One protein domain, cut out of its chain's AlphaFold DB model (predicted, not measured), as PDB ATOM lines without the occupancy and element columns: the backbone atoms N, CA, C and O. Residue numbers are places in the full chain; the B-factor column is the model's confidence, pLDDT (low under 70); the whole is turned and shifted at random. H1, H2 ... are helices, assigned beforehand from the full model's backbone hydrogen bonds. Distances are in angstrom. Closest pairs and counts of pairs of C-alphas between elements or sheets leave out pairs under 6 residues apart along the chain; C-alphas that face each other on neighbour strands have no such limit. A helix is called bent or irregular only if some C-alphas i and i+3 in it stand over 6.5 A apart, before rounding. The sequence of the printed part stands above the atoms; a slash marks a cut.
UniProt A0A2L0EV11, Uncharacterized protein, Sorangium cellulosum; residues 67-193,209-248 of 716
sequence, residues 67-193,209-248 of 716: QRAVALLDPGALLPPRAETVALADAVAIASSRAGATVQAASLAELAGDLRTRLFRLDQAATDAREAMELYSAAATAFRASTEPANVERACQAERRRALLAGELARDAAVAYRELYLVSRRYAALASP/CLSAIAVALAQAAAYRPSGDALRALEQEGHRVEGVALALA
ATOM      1  N   GLN A  67      -6.338  31.753  24.762       98.00
ATOM      2  CA  GLN A  67      -7.099  31.090  25.832       98.00
ATOM      3  C   GLN A  67      -7.930  29.911  25.304       98.00
ATOM      4  O   GLN A  67      -7.954  28.843  25.918       98.00
ATOM      5  N   ARG A  68      -8.576  30.082  24.142       97.81
ATOM      6  CA  ARG A  68      -9.326  29.025  23.443       97.81
ATOM      7  C   ARG A  68      -8.404  27.870  23.048       97.81
ATOM      8  O   ARG A  68      -8.741  26.714  23.286       97.81
ATOM      9  N   ALA A  69      -7.229  28.171  22.496       98.19
ATOM     10  CA  ALA A  69      -6.240  27.171  22.109       98.19
ATOM     11  C   ALA A  69      -5.703  26.387  23.315       98.19
ATOM     12  O   ALA A  69      -5.624  25.163  23.247       98.19
ATOM     13  N   VAL A  70      -5.403  27.061  24.433       98.31
ATOM     14  CA  VAL A  70      -4.974  26.404  25.680       98.31
ATOM     15  C   VAL A  70      -6.066  25.479  26.227       98.31
ATOM     16  O   VAL A  70      -5.766  24.342  26.588       98.31
ATOM     17  N   ALA A  71      -7.334  25.906  26.227       97.69
ATOM     18  CA  ALA A  71      -8.450  25.050  26.641       97.69
ATOM     19  C   ALA A  71      -8.586  23.791  25.758       97.69
ATOM     20  O   ALA A  71      -8.861  22.704  26.262       97.69
ATOM     21  N   LEU A  72      -8.313  23.908  24.453       98.00
ATOM     22  CA  LEU A  72      -8.313  22.791  23.501       98.00
ATOM     23  C   LEU A  72      -7.028  21.938  23.505       98.00
ATOM     24  O   LEU A  72      -6.910  21.008  22.699       98.00
ATOM     25  N   LEU A  73      -6.096  22.177  24.433       98.06
ATOM     26  CA  LEU A  73      -4.983  21.264  24.722       98.06
ATOM     27  C   LEU A  73      -5.211  20.359  25.937       98.06
ATOM     28  O   LEU A  73      -4.438  19.413  26.113       98.06
ATOM     29  N   ASP A  74      -6.264  20.568  26.734       97.19
ATOM     30  CA  ASP A  74      -6.606  19.613  27.791       97.19
ATOM     31  C   ASP A  74      -6.937  18.229  27.182       97.19
ATOM     32  O   ASP A  74      -7.762  18.159  26.262       97.19
ATOM     33  N   PRO A  75      -6.333  17.118  27.656       94.81
ATOM     34  CA  PRO A  75      -6.537  15.794  27.069       94.81
ATOM     35  C   PRO A  75      -7.988  15.292  27.074       94.81
ATOM     36  O   PRO A  75      -8.335  14.482  26.212       94.81
ATOM     37  N   GLY A  76      -8.818  15.749  28.018       96.12
ATOM     38  CA  GLY A  76     -10.236  15.405  28.136       96.12
ATOM     39  C   GLY A  76     -11.173  16.330  27.355       96.12
ATOM     40  O   GLY A  76     -12.283  15.917  27.024       96.12
ATOM     41  N   ALA A  77     -10.742  17.549  27.008       97.44
ATOM     42  CA  ALA A  77     -11.531  18.452  26.171       97.44
ATOM     43  C   ALA A  77     -11.814  17.829  24.793       97.44
ATOM     44  O   ALA A  77     -10.896  17.370  24.107       97.44
ATOM     45  N   LEU A  78     -13.081  17.840  24.367       97.31
ATOM     46  CA  LEU A  78     -13.468  17.450  23.010       97.31
ATOM     47  C   LEU A  78     -13.006  18.528  22.022       97.31
ATOM     48  O   LEU A  78     -13.223  19.718  22.255       97.31
ATOM     49  N   LEU A  79     -12.379  18.121  20.915       97.56
ATOM     50  CA  LEU A  79     -12.012  19.062  19.858       97.56
ATOM     51  C   LEU A  79     -13.251  19.474  19.038       97.56
ATOM     52  O   LEU A  79     -14.021  18.596  18.641       97.56
ATOM     53  N   PRO A  80     -13.420  20.776  18.729       97.75
ATOM     54  CA  PRO A  80     -14.363  21.253  17.725       97.75
ATOM     55  C   PRO A  80     -14.101  20.640  16.340       97.75
ATOM     56  O   PRO A  80     -12.998  20.131  16.091       97.75
ATOM     57  N   PRO A  81     -15.068  20.742  15.405       97.94
ATOM     58  CA  PRO A  81     -14.910  20.310  14.021       97.94
ATOM     59  C   PRO A  81     -13.557  20.713  13.427       97.94
ATOM     60  O   PRO A  81     -13.075  21.829  13.633       97.94
ATOM     61  N   ARG A  82     -12.938  19.802  12.665       97.75
ATOM     62  CA  ARG A  82     -11.548  19.935  12.189       97.75
ATOM     63  C   ARG A  82     -11.235  21.314  11.593       97.75
ATOM     64  O   ARG A  82     -10.169  21.857  11.860       97.75
ATOM     65  N   ALA A  83     -12.152  21.884  10.811       98.12
ATOM     66  CA  ALA A  83     -11.987  23.200  10.190       98.12
ATOM     67  C   ALA A  83     -11.833  24.346  11.212       98.12
ATOM     68  O   ALA A  83     -10.983  25.211  11.023       98.12
ATOM     69  N   GLU A  84     -12.593  24.329  12.310       98.12
ATOM     70  CA  GLU A  84     -12.521  25.337  13.376       98.12
ATOM     71  C   GLU A  84     -11.215  25.223  14.164       98.12
ATOM     72  O   GLU A  84     -10.539  26.223  14.401       98.12
ATOM     73  N   THR A  85     -10.819  23.997  14.520       98.38
ATOM     74  CA  THR A  85      -9.563  23.746  15.246       98.38
ATOM     75  C   THR A  85      -8.337  24.095  14.385       98.38
ATOM     76  O   THR A  85      -7.358  24.635  14.900       98.38
ATOM     77  N   VAL A  86      -8.399  23.861  13.065       98.50
ATOM     78  CA  VAL A  86      -7.391  24.331  12.096       98.50
ATOM     79  C   VAL A  86      -7.344  25.859  12.050       98.50
ATOM     80  O   VAL A  86      -6.271  26.431  12.235       98.50
ATOM     81  N   ALA A  87      -8.489  26.527  11.874       98.25
ATOM     82  CA  ALA A  87      -8.558  27.987  11.795       98.25
ATOM     83  C   ALA A  87      -8.056  28.672  13.081       98.25
ATOM     84  O   ALA A  87      -7.377  29.695  13.010       98.25
ATOM     85  N   LEU A  88      -8.326  28.084  14.252       98.44
ATOM     86  CA  LEU A  88      -7.800  28.558  15.532       98.44
ATOM     87  C   LEU A  88      -6.273  28.404  15.621       98.44
ATOM     88  O   LEU A  88      -5.585  29.338  16.033       98.44
ATOM     89  N   ALA A  89      -5.729  27.253  15.211       98.56
ATOM     90  CA  ALA A  89      -4.282  27.048  15.173       98.56
ATOM     91  C   ALA A  89      -3.590  28.044  14.221       98.56
ATOM     92  O   ALA A  89      -2.520  28.558  14.547       98.56
ATOM     93  N   ASP A  90      -4.224  28.372  13.091       98.69
ATOM     94  CA  ASP A  90      -3.720  29.365  12.137       98.69
ATOM     95  C   ASP A  90      -3.819  30.802  12.669       98.69
ATOM     96  O   ASP A  90      -2.871  31.572  12.514       98.69
ATOM     97  N   ALA A  91      -4.890  31.160  13.384       98.44
ATOM     98  CA  ALA A  91      -4.991  32.448  14.074       98.44
ATOM     99  C   ALA A  91      -3.852  32.634  15.097       98.44
ATOM    100  O   ALA A  91      -3.189  33.677  15.112       98.44
ATOM    101  N   VAL A  92      -3.549  31.598  15.887       98.62
ATOM    102  CA  VAL A  92      -2.434  31.593  16.852       98.62
ATOM    103  C   VAL A  92      -1.065  31.621  16.147       98.62
ATOM    104  O   VAL A  92      -0.169  32.351  16.578       98.62
ATOM    105  N   ALA A  93      -0.890  30.919  15.023       98.44
ATOM    106  CA  ALA A  93       0.336  30.966  14.218       98.44
ATOM    107  C   ALA A  93       0.574  32.348  13.569       98.44
ATOM    108  O   ALA A  93       1.708  32.842  13.517       98.44
ATOM    109  N   ILE A  94      -0.493  33.023  13.133       98.19
ATOM    110  CA  ILE A  94      -0.452  34.403  12.632       98.19
ATOM    111  C   ILE A  94      -0.130  35.376  13.775       98.19
ATOM    112  O   ILE A  94       0.704  36.266  13.592       98.19
ATOM    113  N   ALA A  95      -0.717  35.197  14.963       97.94
ATOM    114  CA  ALA A  95      -0.391  35.990  16.150       97.94
ATOM    115  C   ALA A  95       1.086  35.833  16.555       97.94
ATOM    116  O   ALA A  95       1.774  36.835  16.751       97.94
ATOM    117  N   SER A  96       1.607  34.598  16.563       98.19
ATOM    118  CA  SER A  96       3.040  34.308  16.713       98.19
ATOM    119  C   SER A  96       3.882  35.099  15.711       98.19
ATOM    120  O   SER A  96       4.807  35.814  16.085       98.19
ATOM    121  N   SER A  97       3.535  35.009  14.426       97.81
ATOM    122  CA  SER A  97       4.283  35.656  13.340       97.81
ATOM    123  C   SER A  97       4.302  37.183  13.474       97.81
ATOM    124  O   SER A  97       5.330  37.815  13.231       97.81
ATOM    125  N   ARG A  98       3.190  37.782  13.924       97.94
ATOM    126  CA  ARG A  98       3.077  39.222  14.218       97.94
ATOM    127  C   ARG A  98       3.881  39.645  15.454       97.94
ATOM    128  O   ARG A  98       4.384  40.764  15.480       97.94
ATOM    129  N   ALA A  99       4.044  38.764  16.441       97.25
ATOM    130  CA  ALA A  99       4.848  39.005  17.642       97.25
ATOM    131  C   ALA A  99       6.375  38.852  17.420       97.25
ATOM    132  O   ALA A  99       7.158  39.067  18.349       97.25
ATOM    133  N   GLY A 100       6.821  38.519  16.202       95.19
ATOM    134  CA  GLY A 100       8.227  38.582  15.785       95.19
ATOM    135  C   GLY A 100       9.147  37.560  16.465       95.19
ATOM    136  O   GLY A 100       8.756  36.435  16.754       95.19
ATOM    137  N   ALA A 101      10.403  37.931  16.720       93.75
ATOM    138  CA  ALA A 101      11.407  37.052  17.336       93.75
ATOM    139  C   ALA A 101      11.369  37.082  18.883       93.75
ATOM    140  O   ALA A 101      12.410  37.156  19.534       93.75
ATOM    141  N   THR A 102      10.174  37.079  19.481       97.06
ATOM    142  CA  THR A 102       9.978  37.221  20.937       97.06
ATOM    143  C   THR A 102       9.687  35.890  21.638       97.06
ATOM    144  O   THR A 102       9.285  34.905  21.022       97.06
ATOM    145  N   VAL A 103       9.835  35.863  22.967       97.38
ATOM    146  CA  VAL A 103       9.465  34.707  23.813       97.38
ATOM    147  C   VAL A 103       7.945  34.454  23.797       97.38
ATOM    148  O   VAL A 103       7.504  33.308  23.910       97.38
ATOM    149  N   GLN A 104       7.138  35.504  23.594       97.94
ATOM    150  CA  GLN A 104       5.693  35.381  23.389       97.94
ATOM    151  C   GLN A 104       5.389  34.721  22.039       97.94
ATOM    152  O   GLN A 104       4.678  33.721  22.014       97.94
ATOM    153  N   ALA A 105       5.995  35.193  20.942       97.50
ATOM    154  CA  ALA A 105       5.882  34.539  19.636       97.50
ATOM    155  C   ALA A 105       6.294  33.064  19.699       97.50
ATOM    156  O   ALA A 105       5.564  32.189  19.246       97.50
ATOM    157  N   ALA A 106       7.420  32.768  20.354       98.19
ATOM    158  CA  ALA A 106       7.887  31.403  20.554       98.19
ATOM    159  C   ALA A 106       6.857  30.518  21.285       98.19
ATOM    160  O   ALA A 106       6.672  29.357  20.919       98.19
ATOM    161  N   SER A 107       6.152  31.077  22.275       98.31
ATOM    162  CA  SER A 107       5.096  30.386  23.028       98.31
ATOM    163  C   SER A 107       3.819  30.187  22.202       98.31
ATOM    164  O   SER A 107       3.224  29.115  22.264       98.31
ATOM    165  N   LEU A 108       3.432  31.165  21.380       98.56
ATOM    166  CA  LEU A 108       2.297  31.057  20.457       98.56
ATOM    167  C   LEU A 108       2.571  30.033  19.334       98.56
ATOM    168  O   LEU A 108       1.707  29.223  19.013       98.56
ATOM    169  N   ALA A 109       3.789  29.992  18.785       98.50
ATOM    170  CA  ALA A 109       4.199  28.956  17.832       98.50
ATOM    171  C   ALA A 109       4.198  27.550  18.461       98.50
ATOM    172  O   ALA A 109       3.787  26.587  17.815       98.50
ATOM    173  N   GLU A 110       4.626  27.419  19.721       98.69
ATOM    174  CA  GLU A 110       4.551  26.161  20.475       98.69
ATOM    175  C   GLU A 110       3.091  25.701  20.647       98.69
ATOM    176  O   GLU A 110       2.771  24.558  20.318       98.69
ATOM    177  N   LEU A 111       2.201  26.614  21.053       98.69
ATOM    178  CA  LEU A 111       0.764  26.391  21.251       98.69
ATOM    179  C   LEU A 111       0.044  25.952  19.961       98.69
ATOM    180  O   LEU A 111      -0.696  24.966  19.961       98.69
ATOM    181  N   ALA A 112       0.298  26.633  18.838       98.69
ATOM    182  CA  ALA A 112      -0.236  26.237  17.533       98.69
ATOM    183  C   ALA A 112       0.322  24.876  17.066       98.69
ATOM    184  O   ALA A 112      -0.411  24.064  16.494       98.69
ATOM    185  N   GLY A 113       1.604  24.595  17.338       98.69
ATOM    186  CA  GLY A 113       2.239  23.311  17.032       98.69
ATOM    187  C   GLY A 113       1.658  22.145  17.837       98.69
ATOM    188  O   GLY A 113       1.443  21.064  17.284       98.69
ATOM    189  N   ASP A 114       1.333  22.366  19.112       98.69
ATOM    190  CA  ASP A 114       0.652  21.384  19.959       98.69
ATOM    191  C   ASP A 114      -0.790  21.113  19.470       98.69
ATOM    192  O   ASP A 114      -1.176  19.945  19.358       98.69
ATOM    193  N   LEU A 115      -1.558  22.142  19.067       98.56
ATOM    194  CA  LEU A 115      -2.898  21.963  18.471       98.56
ATOM    195  C   LEU A 115      -2.847  21.145  17.170       98.56
ATOM    196  O   LEU A 115      -3.577  20.162  17.018       98.56
ATOM    197  N   ARG A 116      -1.951  21.511  16.244       98.62
ATOM    198  CA  ARG A 116      -1.736  20.780  14.983       98.62
ATOM    199  C   ARG A 116      -1.270  19.338  15.232       98.62
ATOM    200  O   ARG A 116      -1.701  18.426  14.530       98.62
ATOM    201  N   THR A 117      -0.473  19.097  16.275       98.75
ATOM    202  CA  THR A 117      -0.082  17.739  16.703       98.75
ATOM    203  C   THR A 117      -1.273  16.937  17.239       98.75
ATOM    204  O   THR A 117      -1.386  15.745  16.946       98.75
ATOM    205  N   ARG A 118      -2.191  17.568  17.989       98.38
ATOM    206  CA  ARG A 118      -3.416  16.914  18.476       98.38
ATOM    207  C   ARG A 118      -4.345  16.531  17.318       98.38
ATOM    208  O   ARG A 118      -4.783  15.384  17.264       98.38
ATOM    209  N   LEU A 119      -4.554  17.442  16.363       98.31
ATOM    210  CA  LEU A 119      -5.285  17.176  15.116       98.31
ATOM    211  C   LEU A 119      -4.662  16.039  14.302       98.31
ATOM    212  O   LEU A 119      -5.359  15.102  13.925       98.31
ATOM    213  N   PHE A 120      -3.343  16.065  14.083       98.50
ATOM    214  CA  PHE A 120      -2.653  14.986  13.375       98.50
ATOM    215  C   PHE A 120      -2.869  13.623  14.043       98.50
ATOM    216  O   PHE A 120      -3.092  12.633  13.350       98.50
ATOM    217  N   ARG A 121      -2.817  13.542  15.376       97.94
ATOM    218  CA  ARG A 121      -3.005  12.264  16.077       97.94
ATOM    219  C   ARG A 121      -4.438  11.741  15.974       97.94
ATOM    220  O   ARG A 121      -4.592  10.529  15.833       97.94
ATOM    221  N   LEU A 122      -5.437  12.628  15.971       97.50
ATOM    222  CA  LEU A 122      -6.850  12.290  15.772       97.50
ATOM    223  C   LEU A 122      -7.145  11.862  14.321       97.50
ATOM    224  O   LEU A 122      -7.570  10.734  14.085       97.50
ATOM    225  N   ASP A 123      -6.867  12.736  13.352       97.81
ATOM    226  CA  ASP A 123      -7.299  12.580  11.953       97.81
ATOM    227  C   ASP A 123      -6.280  11.843  11.064       97.81
ATOM    228  O   ASP A 123      -6.557  11.541   9.903       97.81
ATOM    229  N   GLN A 124      -5.058  11.608  11.560       98.12
ATOM    230  CA  GLN A 124      -3.908  11.079  10.802       98.12
ATOM    231  C   GLN A 124      -3.531  11.913   9.556       98.12
ATOM    232  O   GLN A 124      -2.800  11.459   8.670       98.12
ATOM    233  N   ALA A 125      -3.992  13.166   9.499       98.25
ATOM    234  CA  ALA A 125      -3.808  14.076   8.380       98.25
ATOM    235  C   ALA A 125      -2.351  14.569   8.283       98.25
ATOM    236  O   ALA A 125      -1.893  15.434   9.029       98.25
ATOM    237  N   ALA A 126      -1.609  14.028   7.313       98.12
ATOM    238  CA  ALA A 126      -0.170  14.255   7.137       98.12
ATOM    239  C   ALA A 126       0.255  15.719   6.875       98.12
ATOM    240  O   ALA A 126       1.455  15.998   6.872       98.12
ATOM    241  N   THR A 127      -0.690  16.632   6.623       98.31
ATOM    242  CA  THR A 127      -0.437  18.080   6.540       98.31
ATOM    243  C   THR A 127      -0.248  18.680   7.930       98.31
ATOM    244  O   THR A 127       0.758  19.342   8.153       98.31
ATOM    245  N   ASP A 128      -1.122  18.379   8.896       98.62
ATOM    246  CA  ASP A 128      -1.069  18.980  10.237       98.62
ATOM    247  C   ASP A 128       0.237  18.646  10.974       98.62
ATOM    248  O   ASP A 128       0.813  19.497  11.645       98.62
ATOM    249  N   ALA A 129       0.787  17.445  10.757       98.50
ATOM    250  CA  ALA A 129       2.113  17.083  11.260       98.50
ATOM    251  C   ALA A 129       3.256  17.926  10.662       98.50
ATOM    252  O   ALA A 129       4.278  18.122  11.318       98.50
ATOM    253  N   ARG A 130       3.125  18.405   9.417       98.50
ATOM    254  CA  ARG A 130       4.133  19.262   8.768       98.50
ATOM    255  C   ARG A 130       4.060  20.672   9.335       98.50
ATOM    256  O   ARG A 130       5.081  21.146   9.820       98.50
ATOM    257  N   GLU A 131       2.858  21.246   9.395       98.62
ATOM    258  CA  GLU A 131       2.617  22.544  10.039       98.62
ATOM    259  C   GLU A 131       3.159  22.541  11.478       98.62
ATOM    260  O   GLU A 131       3.964  23.391  11.846       98.62
ATOM    261  N   ALA A 132       2.831  21.516  12.275       98.62
ATOM    262  CA  ALA A 132       3.356  21.357  13.631       98.62
ATOM    263  C   ALA A 132       4.894  21.274  13.690       98.62
ATOM    264  O   ALA A 132       5.516  21.922  14.532       98.62
ATOM    265  N   MET A 133       5.542  20.513  12.799       98.69
ATOM    266  CA  MET A 133       7.011  20.444  12.746       98.69
ATOM    267  C   MET A 133       7.669  21.774  12.356       98.69
ATOM    268  O   MET A 133       8.800  22.031  12.785       98.69
ATOM    269  N   GLU A 134       7.010  22.591  11.536       98.31
ATOM    270  CA  GLU A 134       7.495  23.913  11.135       98.31
ATOM    271  C   GLU A 134       7.280  24.931  12.265       98.31
ATOM    272  O   GLU A 134       8.244  25.588  12.671       98.31
ATOM    273  N   LEU A 135       6.100  24.936  12.893       98.69
ATOM    274  CA  LEU A 135       5.763  25.729  14.081       98.69
ATOM    275  C   LEU A 135       6.701  25.446  15.267       98.69
ATOM    276  O   LEU A 135       7.291  26.378  15.813       98.69
ATOM    277  N   TYR A 136       6.964  24.178  15.607       98.75
ATOM    278  CA  TYR A 136       7.958  23.835  16.635       98.75
ATOM    279  C   TYR A 136       9.381  24.291  16.266       98.75
ATOM    280  O   TYR A 136      10.185  24.586  17.153       98.75
ATOM    281  N   SER A 137       9.719  24.368  14.973       97.94
ATOM    282  CA  SER A 137      11.029  24.862  14.526       97.94
ATOM    283  C   SER A 137      11.151  26.388  14.614       97.94
ATOM    284  O   SER A 137      12.224  26.893  14.962       97.94
ATOM    285  N   ALA A 138      10.048  27.111  14.386       97.88
ATOM    286  CA  ALA A 138       9.940  28.545  14.624       97.88
ATOM    287  C   ALA A 138      10.030  28.846  16.128       97.88
ATOM    288  O   ALA A 138      10.911  29.602  16.539       97.88
ATOM    289  N   ALA A 139       9.228  28.157  16.951       98.44
ATOM    290  CA  ALA A 139       9.257  28.243  18.411       98.44
ATOM    291  C   ALA A 139      10.675  28.036  18.964       98.44
ATOM    292  O   ALA A 139      11.218  28.897  19.653       98.44
ATOM    293  N   ALA A 140      11.335  26.937  18.585       98.00
ATOM    294  CA  ALA A 140      12.697  26.649  19.020       98.00
ATOM    295  C   ALA A 140      13.732  27.689  18.567       98.00
ATOM    296  O   ALA A 140      14.749  27.872  19.233       98.00
ATOM    297  N   THR A 141      13.509  28.356  17.436       96.50
ATOM    298  CA  THR A 141      14.422  29.386  16.926       96.50
ATOM    299  C   THR A 141      14.218  30.715  17.648       96.50
ATOM    300  O   THR A 141      15.205  31.326  18.048       96.50
ATOM    301  N   ALA A 142      12.972  31.110  17.912       96.50
ATOM    302  CA  ALA A 142      12.654  32.295  18.703       96.50
ATOM    303  C   ALA A 142      13.058  32.131  20.185       96.50
ATOM    304  O   ALA A 142      13.669  33.034  20.751       96.50
ATOM    305  N   PHE A 143      12.855  30.955  20.797       97.44
ATOM    306  CA  PHE A 143      13.376  30.676  22.144       97.44
ATOM    307  C   PHE A 143      14.915  30.727  22.207       97.44
ATOM    308  O   PHE A 143      15.458  31.291  23.153       97.44
ATOM    309  N   ARG A 144      15.630  30.207  21.193       95.69
ATOM    310  CA  ARG A 144      17.106  30.303  21.100       95.69
ATOM    311  C   ARG A 144      17.637  31.726  20.915       95.69
ATOM    312  O   ARG A 144      18.824  31.935  21.143       95.69
ATOM    313  N   ALA A 145      16.811  32.677  20.480       93.62
ATOM    314  CA  ALA A 145      17.212  34.079  20.359       93.62
ATOM    315  C   ALA A 145      17.248  34.807  21.719       93.62
ATOM    316  O   ALA A 145      17.812  35.894  21.817       93.62
ATOM    317  N   SER A 146      16.669  34.215  22.769       94.12
ATOM    318  CA  SER A 146      16.740  34.729  24.136       94.12
ATOM    319  C   SER A 146      18.019  34.271  24.844       94.12
ATOM    320  O   SER A 146      18.437  33.122  24.722       94.12
ATOM    321  N   THR A 147      18.599  35.163  25.646       90.00
ATOM    322  CA  THR A 147      19.731  34.885  26.545       90.00
ATOM    323  C   THR A 147      19.365  34.016  27.750       90.00
ATOM    324  O   THR A 147      20.258  33.487  28.408       90.00
ATOM    325  N   GLU A 148      18.074  33.864  28.055       94.31
ATOM    326  CA  GLU A 148      17.621  33.205  29.281       94.31
ATOM    327  C   GLU A 148      17.794  31.677  29.228       94.31
ATOM    328  O   GLU A 148      17.224  31.027  28.341       94.31
ATOM    329  N   PRO A 149      18.474  31.047  30.211       92.56
ATOM    330  CA  PRO A 149      18.658  29.593  30.246       92.56
ATOM    331  C   PRO A 149      17.344  28.794  30.206       92.56
ATOM    332  O   PRO A 149      17.287  27.717  29.612       92.56
ATOM    333  N   ALA A 150      16.265  29.339  30.779       95.38
ATOM    334  CA  ALA A 150      14.930  28.739  30.728       95.38
ATOM    335  C   ALA A 150      14.368  28.651  29.294       95.38
ATOM    336  O   ALA A 150      13.703  27.675  28.944       95.38
ATOM    337  N   ASN A 151      14.683  29.624  28.434       96.12
ATOM    338  CA  ASN A 151      14.270  29.604  27.032       96.12
ATOM    339  C   ASN A 151      15.115  28.615  26.212       96.12
ATOM    340  O   ASN A 151      14.570  27.937  25.345       96.12
ATOM    341  N   VAL A 152      16.397  28.417  26.541       95.19
ATOM    342  CA  VAL A 152      17.213  27.342  25.936       95.19
ATOM    343  C   VAL A 152      16.622  25.951  26.230       95.19
ATOM    344  O   VAL A 152      16.559  25.107  25.333       95.19
ATOM    345  N   GLU A 153      16.111  25.719  27.446       96.38
ATOM    346  CA  GLU A 153      15.384  24.486  27.804       96.38
ATOM    347  C   GLU A 153      14.055  24.356  27.030       96.38
ATOM    348  O   GLU A 153      13.805  23.300  26.440       96.38
ATOM    349  N   ARG A 154      13.234  25.417  26.919       97.94
ATOM    350  CA  ARG A 154      12.011  25.387  26.080       97.94
ATOM    351  C   ARG A 154      12.322  25.103  24.607       97.94
ATOM    352  O   ARG A 154      11.664  24.262  23.992       97.94
ATOM    353  N   ALA A 155      13.378  25.703  24.056       97.62
ATOM    354  CA  ALA A 155      13.837  25.436  22.694       97.62
ATOM    355  C   ALA A 155      14.248  23.969  22.480       97.62
ATOM    356  O   ALA A 155      14.048  23.408  21.396       97.62
ATOM    357  N   CYS A 156      14.824  23.336  23.505       98.38
ATOM    358  CA  CYS A 156      15.138  21.913  23.491       98.38
ATOM    359  C   CYS A 156      13.858  21.061  23.492       98.38
ATOM    360  O   CYS A 156      13.735  20.149  22.672       98.38
ATOM    361  N   GLN A 157      12.869  21.389  24.331       98.50
ATOM    362  CA  GLN A 157      11.587  20.670  24.383       98.50
ATOM    363  C   GLN A 157      10.763  20.811  23.087       98.50
ATOM    364  O   GLN A 157      10.070  19.867  22.702       98.50
ATOM    365  N   ALA A 158      10.856  21.948  22.389       98.50
ATOM    366  CA  ALA A 158      10.229  22.154  21.081       98.50
ATOM    367  C   ALA A 158      10.882  21.290  19.979       98.50
ATOM    368  O   ALA A 158      10.190  20.548  19.281       98.50
ATOM    369  N   GLU A 159      12.219  21.277  19.864       98.56
ATOM    370  CA  GLU A 159      12.905  20.402  18.887       98.56
ATOM    371  C   GLU A 159      12.760  18.913  19.251       98.56
ATOM    372  O   GLU A 159      12.705  18.072  18.358       98.56
ATOM    373  N   ARG A 160      12.628  18.570  20.541       98.62
ATOM    374  CA  ARG A 160      12.287  17.210  20.995       98.62
ATOM    375  C   ARG A 160      10.888  16.790  20.527       98.62
ATOM    376  O   ARG A 160      10.752  15.684  20.011       98.62
ATOM    377  N   ARG A 161       9.866  17.646  20.678       98.75
ATOM    378  CA  ARG A 161       8.504  17.394  20.159       98.75
ATOM    379  C   ARG A 161       8.519  17.195  18.644       98.75
ATOM    380  O   ARG A 161       8.040  16.175  18.160       98.75
ATOM    381  N   ARG A 162       9.186  18.095  17.917       98.75
ATOM    382  CA  ARG A 162       9.421  17.994  16.467       98.75
ATOM    383  C   ARG A 162      10.099  16.681  16.053       98.75
ATOM    384  O   ARG A 162       9.665  16.058  15.090       98.75
ATOM    385  N   ALA A 163      11.141  16.252  16.767       98.56
ATOM    386  CA  ALA A 163      11.885  15.024  16.475       98.56
ATOM    387  C   ALA A 163      11.048  13.747  16.677       98.56
ATOM    388  O   ALA A 163      11.168  12.806  15.893       98.56
ATOM    389  N   LEU A 164      10.184  13.723  17.698       98.62
ATOM    390  CA  LEU A 164       9.226  12.633  17.914       98.62
ATOM    391  C   LEU A 164       8.162  12.615  16.806       98.62
ATOM    392  O   LEU A 164       7.970  11.587  16.157       98.62
ATOM    393  N   LEU A 165       7.562  13.773  16.514       98.62
ATOM    394  CA  LEU A 165       6.536  13.925  15.480       98.62
ATOM    395  C   LEU A 165       7.044  13.565  14.072       98.62
ATOM    396  O   LEU A 165       6.304  12.981  13.284       98.62
ATOM    397  N   ALA A 166       8.316  13.840  13.761       98.56
ATOM    398  CA  ALA A 166       8.942  13.408  12.511       98.56
ATOM    399  C   ALA A 166       8.951  11.874  12.357       98.56
ATOM    400  O   ALA A 166       8.729  11.365  11.257       98.56
ATOM    401  N   GLY A 167       9.162  11.138  13.454       98.44
ATOM    402  CA  GLY A 167       9.061   9.679  13.487       98.44
ATOM    403  C   GLY A 167       7.622   9.166  13.421       98.44
ATOM    404  O   GLY A 167       7.356   8.209  12.696       98.44
ATOM    405  N   GLU A 168       6.682   9.826  14.110       98.50
ATOM    406  CA  GLU A 168       5.243   9.514  14.036       98.50
ATOM    407  C   GLU A 168       4.704   9.682  12.603       98.50
ATOM    408  O   GLU A 168       4.054   8.780  12.074       98.50
ATOM    409  N   LEU A 169       5.043  10.790  11.931       98.50
ATOM    410  CA  LEU A 169       4.660  11.063  10.542       98.50
ATOM    411  C   LEU A 169       5.317  10.097   9.544       98.50
ATOM    412  O   LEU A 169       4.679   9.688   8.575       98.50
ATOM    413  N   ALA A 170       6.582   9.727   9.766       98.31
ATOM    414  CA  ALA A 170       7.270   8.722   8.955       98.31
ATOM    415  C   ALA A 170       6.776   7.288   9.224       98.31
ATOM    416  O   ALA A 170       7.034   6.399   8.414       98.31
ATOM    417  N   ARG A 171       6.089   7.065  10.357       98.00
ATOM    418  CA  ARG A 171       5.776   5.746  10.935       98.00
ATOM    419  C   ARG A 171       7.029   4.869  11.094       98.00
ATOM    420  O   ARG A 171       6.977   3.656  10.914       98.00
ATOM    421  N   ASP A 172       8.152   5.503  11.442       98.06
ATOM    422  CA  ASP A 172       9.469   4.871  11.569       98.06
ATOM    423  C   ASP A 172      10.216   5.374  12.820       98.06
ATOM    424  O   ASP A 172      10.610   6.539  12.937       98.06
ATOM    425  N   ALA A 173      10.462   4.462  13.760       97.94
ATOM    426  CA  ALA A 173      11.206   4.747  14.982       97.94
ATOM    427  C   ALA A 173      12.723   4.937  14.749       97.94
ATOM    428  O   ALA A 173      13.394   5.529  15.597       97.94
ATOM    429  N   ALA A 174      13.273   4.522  13.601       97.94
ATOM    430  CA  ALA A 174      14.644   4.855  13.211       97.94
ATOM    431  C   ALA A 174      14.778   6.338  12.814       97.94
ATOM    432  O   ALA A 174      15.802   6.963  13.113       97.94
ATOM    433  N   VAL A 175      13.729   6.935  12.229       98.25
ATOM    434  CA  VAL A 175      13.639   8.392  12.010       98.25
ATOM    435  C   VAL A 175      13.550   9.123  13.351       98.25
ATOM    436  O   VAL A 175      14.337  10.039  13.583       98.25
ATOM    437  N   ALA A 176      12.696   8.666  14.278       98.25
ATOM    438  CA  ALA A 176      12.644   9.227  15.635       98.25
ATOM    439  C   ALA A 176      14.021   9.180  16.330       98.25
ATOM    440  O   ALA A 176      14.487  10.189  16.858       98.25
ATOM    441  N   TYR A 177      14.710   8.031  16.281       98.62
ATOM    442  CA  TYR A 177      16.058   7.874  16.839       98.62
ATOM    443  C   TYR A 177      17.064   8.850  16.208       98.62
ATOM    444  O   TYR A 177      17.850   9.476  16.921       98.62
ATOM    445  N   ARG A 178      17.038   8.998  14.874       98.50
ATOM    446  CA  ARG A 178      17.910   9.921  14.134       98.50
ATOM    447  C   ARG A 178      17.717  11.363  14.594       98.50
ATOM    448  O   ARG A 178      18.695  12.001  14.984       98.50
ATOM    449  N   GLU A 179      16.487  11.868  14.570       98.56
ATOM    450  CA  GLU A 179      16.230  13.271  14.905       98.56
ATOM    451  C   GLU A 179      16.511  13.550  16.387       98.56
ATOM    452  O   GLU A 179      17.199  14.520  16.706       98.56
ATOM    453  N   LEU A 180      16.107  12.654  17.298       98.62
ATOM    454  CA  LEU A 180      16.440  12.764  18.724       98.62
ATOM    455  C   LEU A 180      17.956  12.780  18.971       98.62
ATOM    456  O   LEU A 180      18.426  13.524  19.833       98.62
ATOM    457  N   TYR A 181      18.743  12.007  18.212       98.62
ATOM    458  CA  TYR A 181      20.205  12.029  18.311       98.62
ATOM    459  C   TYR A 181      20.776  13.382  17.862       98.62
ATOM    460  O   TYR A 181      21.631  13.947  18.549       98.62
ATOM    461  N   LEU A 182      20.287  13.941  16.751       98.56
ATOM    462  CA  LEU A 182      20.738  15.244  16.250       98.56
ATOM    463  C   LEU A 182      20.351  16.398  17.192       98.56
ATOM    464  O   LEU A 182      21.170  17.290  17.421       98.56
ATOM    465  N   VAL A 183      19.159  16.358  17.799       98.38
ATOM    466  CA  VAL A 183      18.746  17.315  18.843       98.38
ATOM    467  C   VAL A 183      19.607  17.152  20.104       98.38
ATOM    468  O   VAL A 183      20.098  18.149  20.630       98.38
ATOM    469  N   SER A 184      19.881  15.915  20.536       98.06
ATOM    470  CA  SER A 184      20.779  15.623  21.666       98.06
ATOM    471  C   SER A 184      22.173  16.225  21.464       98.06
ATOM    472  O   SER A 184      22.663  16.950  22.329       98.06
ATOM    473  N   ARG A 185      22.795  16.016  20.290       98.06
ATOM    474  CA  ARG A 185      24.103  16.615  19.959       98.06
ATOM    475  C   ARG A 185      24.053  18.143  19.912       98.06
ATOM    476  O   ARG A 185      24.982  18.777  20.405       98.06
ATOM    477  N   ARG A 186      22.973  18.733  19.381       97.31
ATOM    478  CA  ARG A 186      22.779  20.194  19.337       97.31
ATOM    479  C   ARG A 186      22.776  20.803  20.739       97.31
ATOM    480  O   ARG A 186      23.559  21.706  21.008       97.31
ATOM    481  N   TYR A 187      21.925  20.303  21.634       96.56
ATOM    482  CA  TYR A 187      21.755  20.904  22.959       96.56
ATOM    483  C   TYR A 187      22.822  20.480  23.973       96.56
ATOM    484  O   TYR A 187      23.134  21.268  24.856       96.56
ATOM    485  N   ALA A 188      23.471  19.320  23.819       95.19
ATOM    486  CA  ALA A 188      24.652  18.981  24.619       95.19
ATOM    487  C   ALA A 188      25.831  19.939  24.352       95.19
ATOM    488  O   ALA A 188      26.573  20.267  25.277       95.19
ATOM    489  N   ALA A 189      25.977  20.429  23.114       94.00
ATOM    490  CA  ALA A 189      26.967  21.447  22.775       94.00
ATOM    491  C   ALA A 189      26.638  22.804  23.424       94.00
ATOM    492  O   ALA A 189      27.514  23.423  24.017       94.00
ATOM    493  N   LEU A 190      25.368  23.227  23.380       92.19
ATOM    494  CA  LEU A 190      24.895  24.476  23.999       92.19
ATOM    495  C   LEU A 190      24.935  24.443  25.538       92.19
ATOM    496  O   LEU A 190      25.206  25.459  26.167       92.19
ATOM    497  N   ALA A 191      24.692  23.280  26.147       90.62
ATOM    498  CA  ALA A 191      24.736  23.079  27.597       90.62
ATOM    499  C   ALA A 191      26.152  22.793  28.142       90.62
ATOM    500  O   ALA A 191      26.317  22.608  29.348       90.62
ATOM    501  N   SER A 192      27.173  22.721  27.281       83.31
ATOM    502  CA  SER A 192      28.560  22.549  27.718       83.31
ATOM    503  C   SER A 192      29.100  23.886  28.240       83.31
ATOM    504  O   SER A 192      29.245  24.814  27.443       83.31
ATOM    505  N   PRO A 193      29.420  24.024  29.542       71.69
ATOM    506  CA  PRO A 193      29.966  25.272  30.058       71.69
ATOM    507  C   PRO A 193      31.308  25.580  29.385       71.69
ATOM    508  O   PRO A 193      32.119  24.680  29.146       71.69
ATOM    509  N   CYS A 209      15.386  18.509  29.590       97.94
ATOM    510  CA  CYS A 209      15.193  18.098  28.200       97.94
ATOM    511  C   CYS A 209      16.217  17.060  27.732       97.94
ATOM    512  O   CYS A 209      15.826  16.021  27.204       97.94
ATOM    513  N   LEU A 210      17.519  17.282  27.954       97.12
ATOM    514  CA  LEU A 210      18.553  16.306  27.578       97.12
ATOM    515  C   LEU A 210      18.369  14.960  28.297       97.12
ATOM    516  O   LEU A 210      18.627  13.913  27.704       97.12
ATOM    517  N   SER A 211      17.867  14.968  29.534       97.31
ATOM    518  CA  SER A 211      17.498  13.743  30.256       97.31
ATOM    519  C   SER A 211      16.281  13.051  29.621       97.31
ATOM    520  O   SER A 211      16.318  11.843  29.388       97.31
ATOM    521  N   ALA A 212      15.242  13.799  29.237       97.94
ATOM    522  CA  ALA A 212      14.072  13.264  28.531       97.94
ATOM    523  C   ALA A 212      14.402  12.748  27.111       97.94
ATOM    524  O   ALA A 212      13.834  11.748  26.669       97.94
ATOM    525  N   ILE A 213      15.346  13.381  26.404       98.44
ATOM    526  CA  ILE A 213      15.881  12.892  25.122       98.44
ATOM    527  C   ILE A 213      16.692  11.608  25.336       98.44
ATOM    528  O   ILE A 213      16.559  10.674  24.549       98.44
ATOM    529  N   ALA A 214      17.495  11.517  26.401       97.81
ATOM    530  CA  ALA A 214      18.246  10.301  26.716       97.81
ATOM    531  C   ALA A 214      17.323   9.102  27.010       97.81
ATOM    532  O   ALA A 214      17.606   7.999  26.542       97.81
ATOM    533  N   VAL A 215      16.199   9.317  27.708       98.25
ATOM    534  CA  VAL A 215      15.162   8.286  27.910       98.25
ATOM    535  C   VAL A 215      14.528   7.870  26.579       98.25
ATOM    536  O   VAL A 215      14.469   6.677  26.287       98.25
ATOM    537  N   ALA A 216      14.135   8.824  25.729       98.12
ATOM    538  CA  ALA A 216      13.545   8.520  24.421       98.12
ATOM    539  C   ALA A 216      14.522   7.773  23.483       98.12
ATOM    540  O   ALA A 216      14.135   6.827  22.800       98.12
ATOM    541  N   LEU A 217      15.813   8.129  23.497       98.44
ATOM    542  CA  LEU A 217      16.867   7.417  22.760       98.44
ATOM    543  C   LEU A 217      17.142   6.009  23.308       98.44
ATOM    544  O   LEU A 217      17.541   5.134  22.539       98.44
ATOM    545  N   ALA A 218      16.938   5.778  24.608       98.06
ATOM    546  CA  ALA A 218      17.022   4.446  25.204       98.06
ATOM    547  C   ALA A 218      15.812   3.577  24.819       98.06
ATOM    548  O   ALA A 218      15.990   2.417  24.457       98.06
ATOM    549  N   GLN A 219      14.602   4.145  24.811       97.94
ATOM    550  CA  GLN A 219      13.384   3.476  24.332       97.94
ATOM    551  C   GLN A 219      13.490   3.112  22.841       97.94
ATOM    552  O   GLN A 219      13.194   1.986  22.450       97.94
ATOM    553  N   ALA A 220      14.004   4.024  22.010       97.44
ATOM    554  CA  ALA A 220      14.219   3.795  20.582       97.44
ATOM    555  C   ALA A 220      15.510   3.004  20.249       97.44
ATOM    556  O   ALA A 220      15.848   2.856  19.075       97.44
ATOM    557  N   ALA A 221      16.247   2.477  21.237       97.62
ATOM    558  CA  ALA A 221      17.573   1.883  21.016       97.62
ATOM    559  C   ALA A 221      17.576   0.648  20.092       97.62
ATOM    560  O   ALA A 221      18.585   0.396  19.431       97.62
ATOM    561  N   ALA A 222      16.460  -0.084  19.995       97.94
ATOM    562  CA  ALA A 222      16.290  -1.193  19.049       97.94
ATOM    563  C   ALA A 222      16.354  -0.745  17.573       97.94
ATOM    564  O   ALA A 222      16.752  -1.523  16.709       97.94
ATOM    565  N   TYR A 223      16.026   0.521  17.298       98.19
ATOM    566  CA  TYR A 223      16.019   1.136  15.966       98.19
ATOM    567  C   TYR A 223      17.301   1.930  15.666       98.19
ATOM    568  O   TYR A 223      17.388   2.637  14.662       98.19
ATOM    569  N   ARG A 224      18.322   1.823  16.529       98.00
ATOM    570  CA  ARG A 224      19.615   2.487  16.335       98.00
ATOM    571  C   ARG A 224      20.272   1.998  15.030       98.00
ATOM    572  O   ARG A 224      20.501   0.795  14.888       98.00
ATOM    573  N   PRO A 225      20.670   2.896  14.107       97.12
ATOM    574  CA  PRO A 225      21.390   2.499  12.901       97.12
ATOM    575  C   PRO A 225      22.732   1.842  13.250       97.12
ATOM    576  O   PRO A 225      23.360   2.170  14.257       97.12
ATOM    577  N   SER A 226      23.199   0.933  12.395       97.62
ATOM    578  CA  SER A 226      24.429   0.158  12.602       97.62
ATOM    579  C   SER A 226      25.477   0.416  11.509       97.62
ATOM    580  O   SER A 226      25.207   1.048  10.484       97.62
ATOM    581  N   GLY A 227      26.711  -0.046  11.736       97.19
ATOM    582  CA  GLY A 227      27.788  -0.008  10.740       97.19
ATOM    583  C   GLY A 227      28.081   1.397  10.193       97.19
ATOM    584  O   GLY A 227      28.386   2.319  10.947       97.19
ATOM    585  N   ASP A 228      28.021   1.553   8.869       97.50
ATOM    586  CA  ASP A 228      28.267   2.839   8.204       97.50
ATOM    587  C   ASP A 228      27.140   3.866   8.391       97.50
ATOM    588  O   ASP A 228      27.420   5.063   8.366       97.50
ATOM    589  N   ALA A 229      25.898   3.436   8.639       95.69
ATOM    590  CA  ALA A 229      24.789   4.357   8.895       95.69
ATOM    591  C   ALA A 229      24.964   5.081  10.242       95.69
ATOM    592  O   ALA A 229      24.749   6.289  10.328       95.69
ATOM    593  N   LEU A 230      25.460   4.376  11.267       97.50
ATOM    594  CA  LEU A 230      25.830   4.994  12.543       97.50
ATOM    595  C   LEU A 230      26.969   6.007  12.370       97.50
ATOM    596  O   LEU A 230      26.854   7.140  12.827       97.50
ATOM    597  N   ARG A 231      28.026   5.634  11.633       98.19
ATOM    598  CA  ARG A 231      29.154   6.536  11.337       98.19
ATOM    599  C   ARG A 231      28.731   7.787  10.565       98.19
ATOM    600  O   ARG A 231      29.360   8.832  10.721       98.19
ATOM    601  N   ALA A 232      27.713   7.689   9.710       97.12
ATOM    602  CA  ALA A 232      27.144   8.836   9.005       97.12
ATOM    603  C   ALA A 232      26.359   9.753   9.960       97.12
ATOM    604  O   ALA A 232      26.566  10.965   9.932       97.12
ATOM    605  N   LEU A 233      25.539   9.177  10.847       97.56
ATOM    606  CA  LEU A 233      24.797   9.913  11.877       97.56
ATOM    607  C   LEU A 233      25.727  10.616  12.884       97.56
ATOM    608  O   LEU A 233      25.485  11.759  13.257       97.56
ATOM    609  N   GLU A 234      26.834   9.983  13.272       98.19
ATOM    610  CA  GLU A 234      27.868  10.586  14.128       98.19
ATOM    611  C   GLU A 234      28.547  11.787  13.440       98.19
ATOM    612  O   GLU A 234      28.701  12.846  14.049       98.19
ATOM    613  N   GLN A 235      28.886  11.668  12.149       98.25
ATOM    614  CA  GLN A 235      29.425  12.778  11.346       98.25
ATOM    615  C   GLN A 235      28.422  13.923  11.166       98.25
ATOM    616  O   GLN A 235      28.821  15.086  11.131       98.25
ATOM    617  N   GLU A 236      27.133  13.617  11.032       98.00
ATOM    618  CA  GLU A 236      26.075  14.622  10.954       98.00
ATOM    619  C   GLU A 236      25.865  15.320  12.303       98.00
ATOM    620  O   GLU A 236      25.830  16.549  12.353       98.00
ATOM    621  N   GLY A 237      25.865  14.564  13.405       97.69
ATOM    622  CA  GLY A 237      25.834  15.094  14.767       97.69
ATOM    623  C   GLY A 237      26.969  16.080  15.045       97.69
ATOM    624  O   GLY A 237      26.711  17.156  15.575       97.69
ATOM    625  N   HIS A 238      28.196  15.777  14.607       97.38
ATOM    626  CA  HIS A 238      29.335  16.700  14.702       97.38
ATOM    627  C   HIS A 238      29.175  17.982  13.860       97.38
ATOM    628  O   HIS A 238      29.661  19.041  14.254       97.38
ATOM    629  N   ARG A 239      28.476  17.932  12.714       97.31
ATOM    630  CA  ARG A 239      28.154  19.148  11.938       97.31
ATOM    631  C   ARG A 239      27.106  19.997  12.650       97.31
ATOM    632  O   ARG A 239      27.263  21.210  12.715       97.31
ATOM    633  N   VAL A 240      26.063  19.370  13.199       96.62
ATOM    634  CA  VAL A 240      25.004  20.061  13.954       96.62
ATOM    635  C   VAL A 240      25.560  20.695  15.235       96.62
ATOM    636  O   VAL A 240      25.221  21.832  15.538       96.62
ATOM    637  N   GLU A 241      26.455  20.000  15.937       95.31
ATOM    638  CA  GLU A 241      27.247  20.499  17.072       95.31
ATOM    639  C   GLU A 241      28.096  21.724  16.684       95.31
ATOM    640  O   GLU A 241      27.992  22.768  17.324       95.31
ATOM    641  N   GLY A 242      28.860  21.647  15.588       94.25
ATOM    642  CA  GLY A 242      29.654  22.777  15.091       94.25
ATOM    643  C   GLY A 242      28.812  23.998  14.694       94.25
ATOM    644  O   GLY A 242      29.184  25.126  15.010       94.25
ATOM    645  N   VAL A 243      27.656  23.789  14.054       93.94
ATOM    646  CA  VAL A 243      26.711  24.871  13.715       93.94
ATOM    647  C   VAL A 243      26.064  25.463  14.971       93.94
ATOM    648  O   VAL A 243      25.924  26.679  15.054       93.94
ATOM    649  N   ALA A 244      25.716  24.646  15.970       93.06
ATOM    650  CA  ALA A 244      25.157  25.130  17.234       93.06
ATOM    651  C   ALA A 244      26.140  26.045  17.978       93.06
ATOM    652  O   ALA A 244      25.765  27.137  18.395       93.06
ATOM    653  N   LEU A 245      27.408  25.634  18.077       92.62
ATOM    654  CA  LEU A 245      28.469  26.432  18.696       92.62
ATOM    655  C   LEU A 245      28.771  27.713  17.902       92.62
ATOM    656  O   LEU A 245      29.011  28.754  18.504       92.62
ATOM    657  N   ALA A 246      28.714  27.666  16.567       91.38
ATOM    658  CA  ALA A 246      28.893  28.849  15.723       91.38
ATOM    659  C   ALA A 246      27.743  29.866  15.854       91.38
ATOM    660  O   ALA A 246      27.991  31.065  15.775       91.38
ATOM    661  N   LEU A 247      26.505  29.406  16.073       90.31
ATOM    662  CA  LEU A 247      25.337  30.267  16.306       90.31
ATOM    663  C   LEU A 247      25.259  30.802  17.745       90.31
ATOM    664  O   LEU A 247      24.709  31.876  17.958       90.31
ATOM    665  N   ALA A 248      25.806  30.073  18.721       89.38
ATOM    666  CA  ALA A 248      25.891  30.502  20.118       89.38
ATOM    667  C   ALA A 248      27.120  31.380  20.426       89.38
ATOM    668  O   ALA A 248      27.224  31.936  21.519       89.38
TER     669      ALA A 248
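What this domain is: This is residues 67 to 193 and 209 to 248 of the 716 residues of an uncharacterized protein of Sorangium cellulosum (UniProt A0A2L0EV11). Five long helices, H2 to H6, stand side by side in a slightly zigzag row, each running against the one before it, and H8 extends the row beyond H6. Short H1 packs on H2 and H3 near one end of the row, and H7 packs on H5 and H6. The printed part has 167 residues with eight named helices, H1 to H8 along the chain, and no named strand; the class is all helix. It is compact, with a radius of gyration of the C-alphas of 16.4 A, and its C-alphas span 47 by 35 by 23 A.

How they stand to each other: Begin at H1, residues 67 to 71, which touches H3, residues 103 to 123, at residues 111 to 115 alone; the closest C-alphas, of Ala 69 and Leu 111, are 7.1 A apart. H1 only just touches H2, residues 82 to 98, with 3 pairs of C-alphas within 8 A, the closest being Ala 69 and Leu 88 at 6.9 A. H2, H3, H4 (residues 128 to 144), H5 (residues 149 to 170), H6 (residues 173 to 190) and H7 (residues 209 to 223) form an up and down bundle, helices running alternately opposite ways. H2 and H3 are a helical hairpin at a shallow tilt of 18 degrees, with the C-alphas of Ser 96 and Ala 105 closest at 4.1 A. In the next hairpin, H3 and H4, look at Ala 106 and Ala 139, whose C-alphas are closest at 4.1 A. H4 and H5 make another hairpin, closest at the C-alphas of Ala 140 and Ala 155, 4.0 A apart. In the hairpin of H5 and H6 the closest C-alphas, of Gly 167 and Ala 176, are 4.2 A apart. H7 touches H6, closest at the C-alphas of Ala 174 and Tyr 223, 4.8 A apart. Its residues 209 to 213 alone touch residues 153 to 160 of H5, with the C-alphas of Gln 157 and Cys 209 closest at 5.8 A. H8, residues 227 to 248, touches H6 at a steep tilt of 36 degrees, only just beyond shallow, the same way; the closest C-alphas, of Arg 186 and Glu 241, are 5.0 A apart. H7 and H8 are apart. Each O i to N i+4 pair is within hydrogen-bond range in H1, H2, H3, H4, H6 and H8, against 17 of 18 in H5 and 9 of 11 in H7.

Where its parts are: Find C-alpha 67 at (-7.099, 31.090, 25.832), where H1 begins; it is 6.2 A long. From first to last C-alpha H2 is 24.3 A, H3 30.2 A, H4 24.0 A, H5 31.9 A and H6 25.7 A. H7, 20.9 A, is irregular: C-alphas 219 and 222 are 7.6 A apart. H8, 32.0 A, ends at C-alpha 248 at (25.891, 30.502, 20.118).

The domain as a whole: The two C-alphas farthest apart, of Gln 67 and Gly 227, are 49.1 A apart. Residues 194 to 208 are not printed, and across this cut C-alphas 193 and 209 are 16.5 A apart. Of the links that are printed whole, none is long. The mean pLDDT of the printed part is 97.1, and no printed residue is under 70.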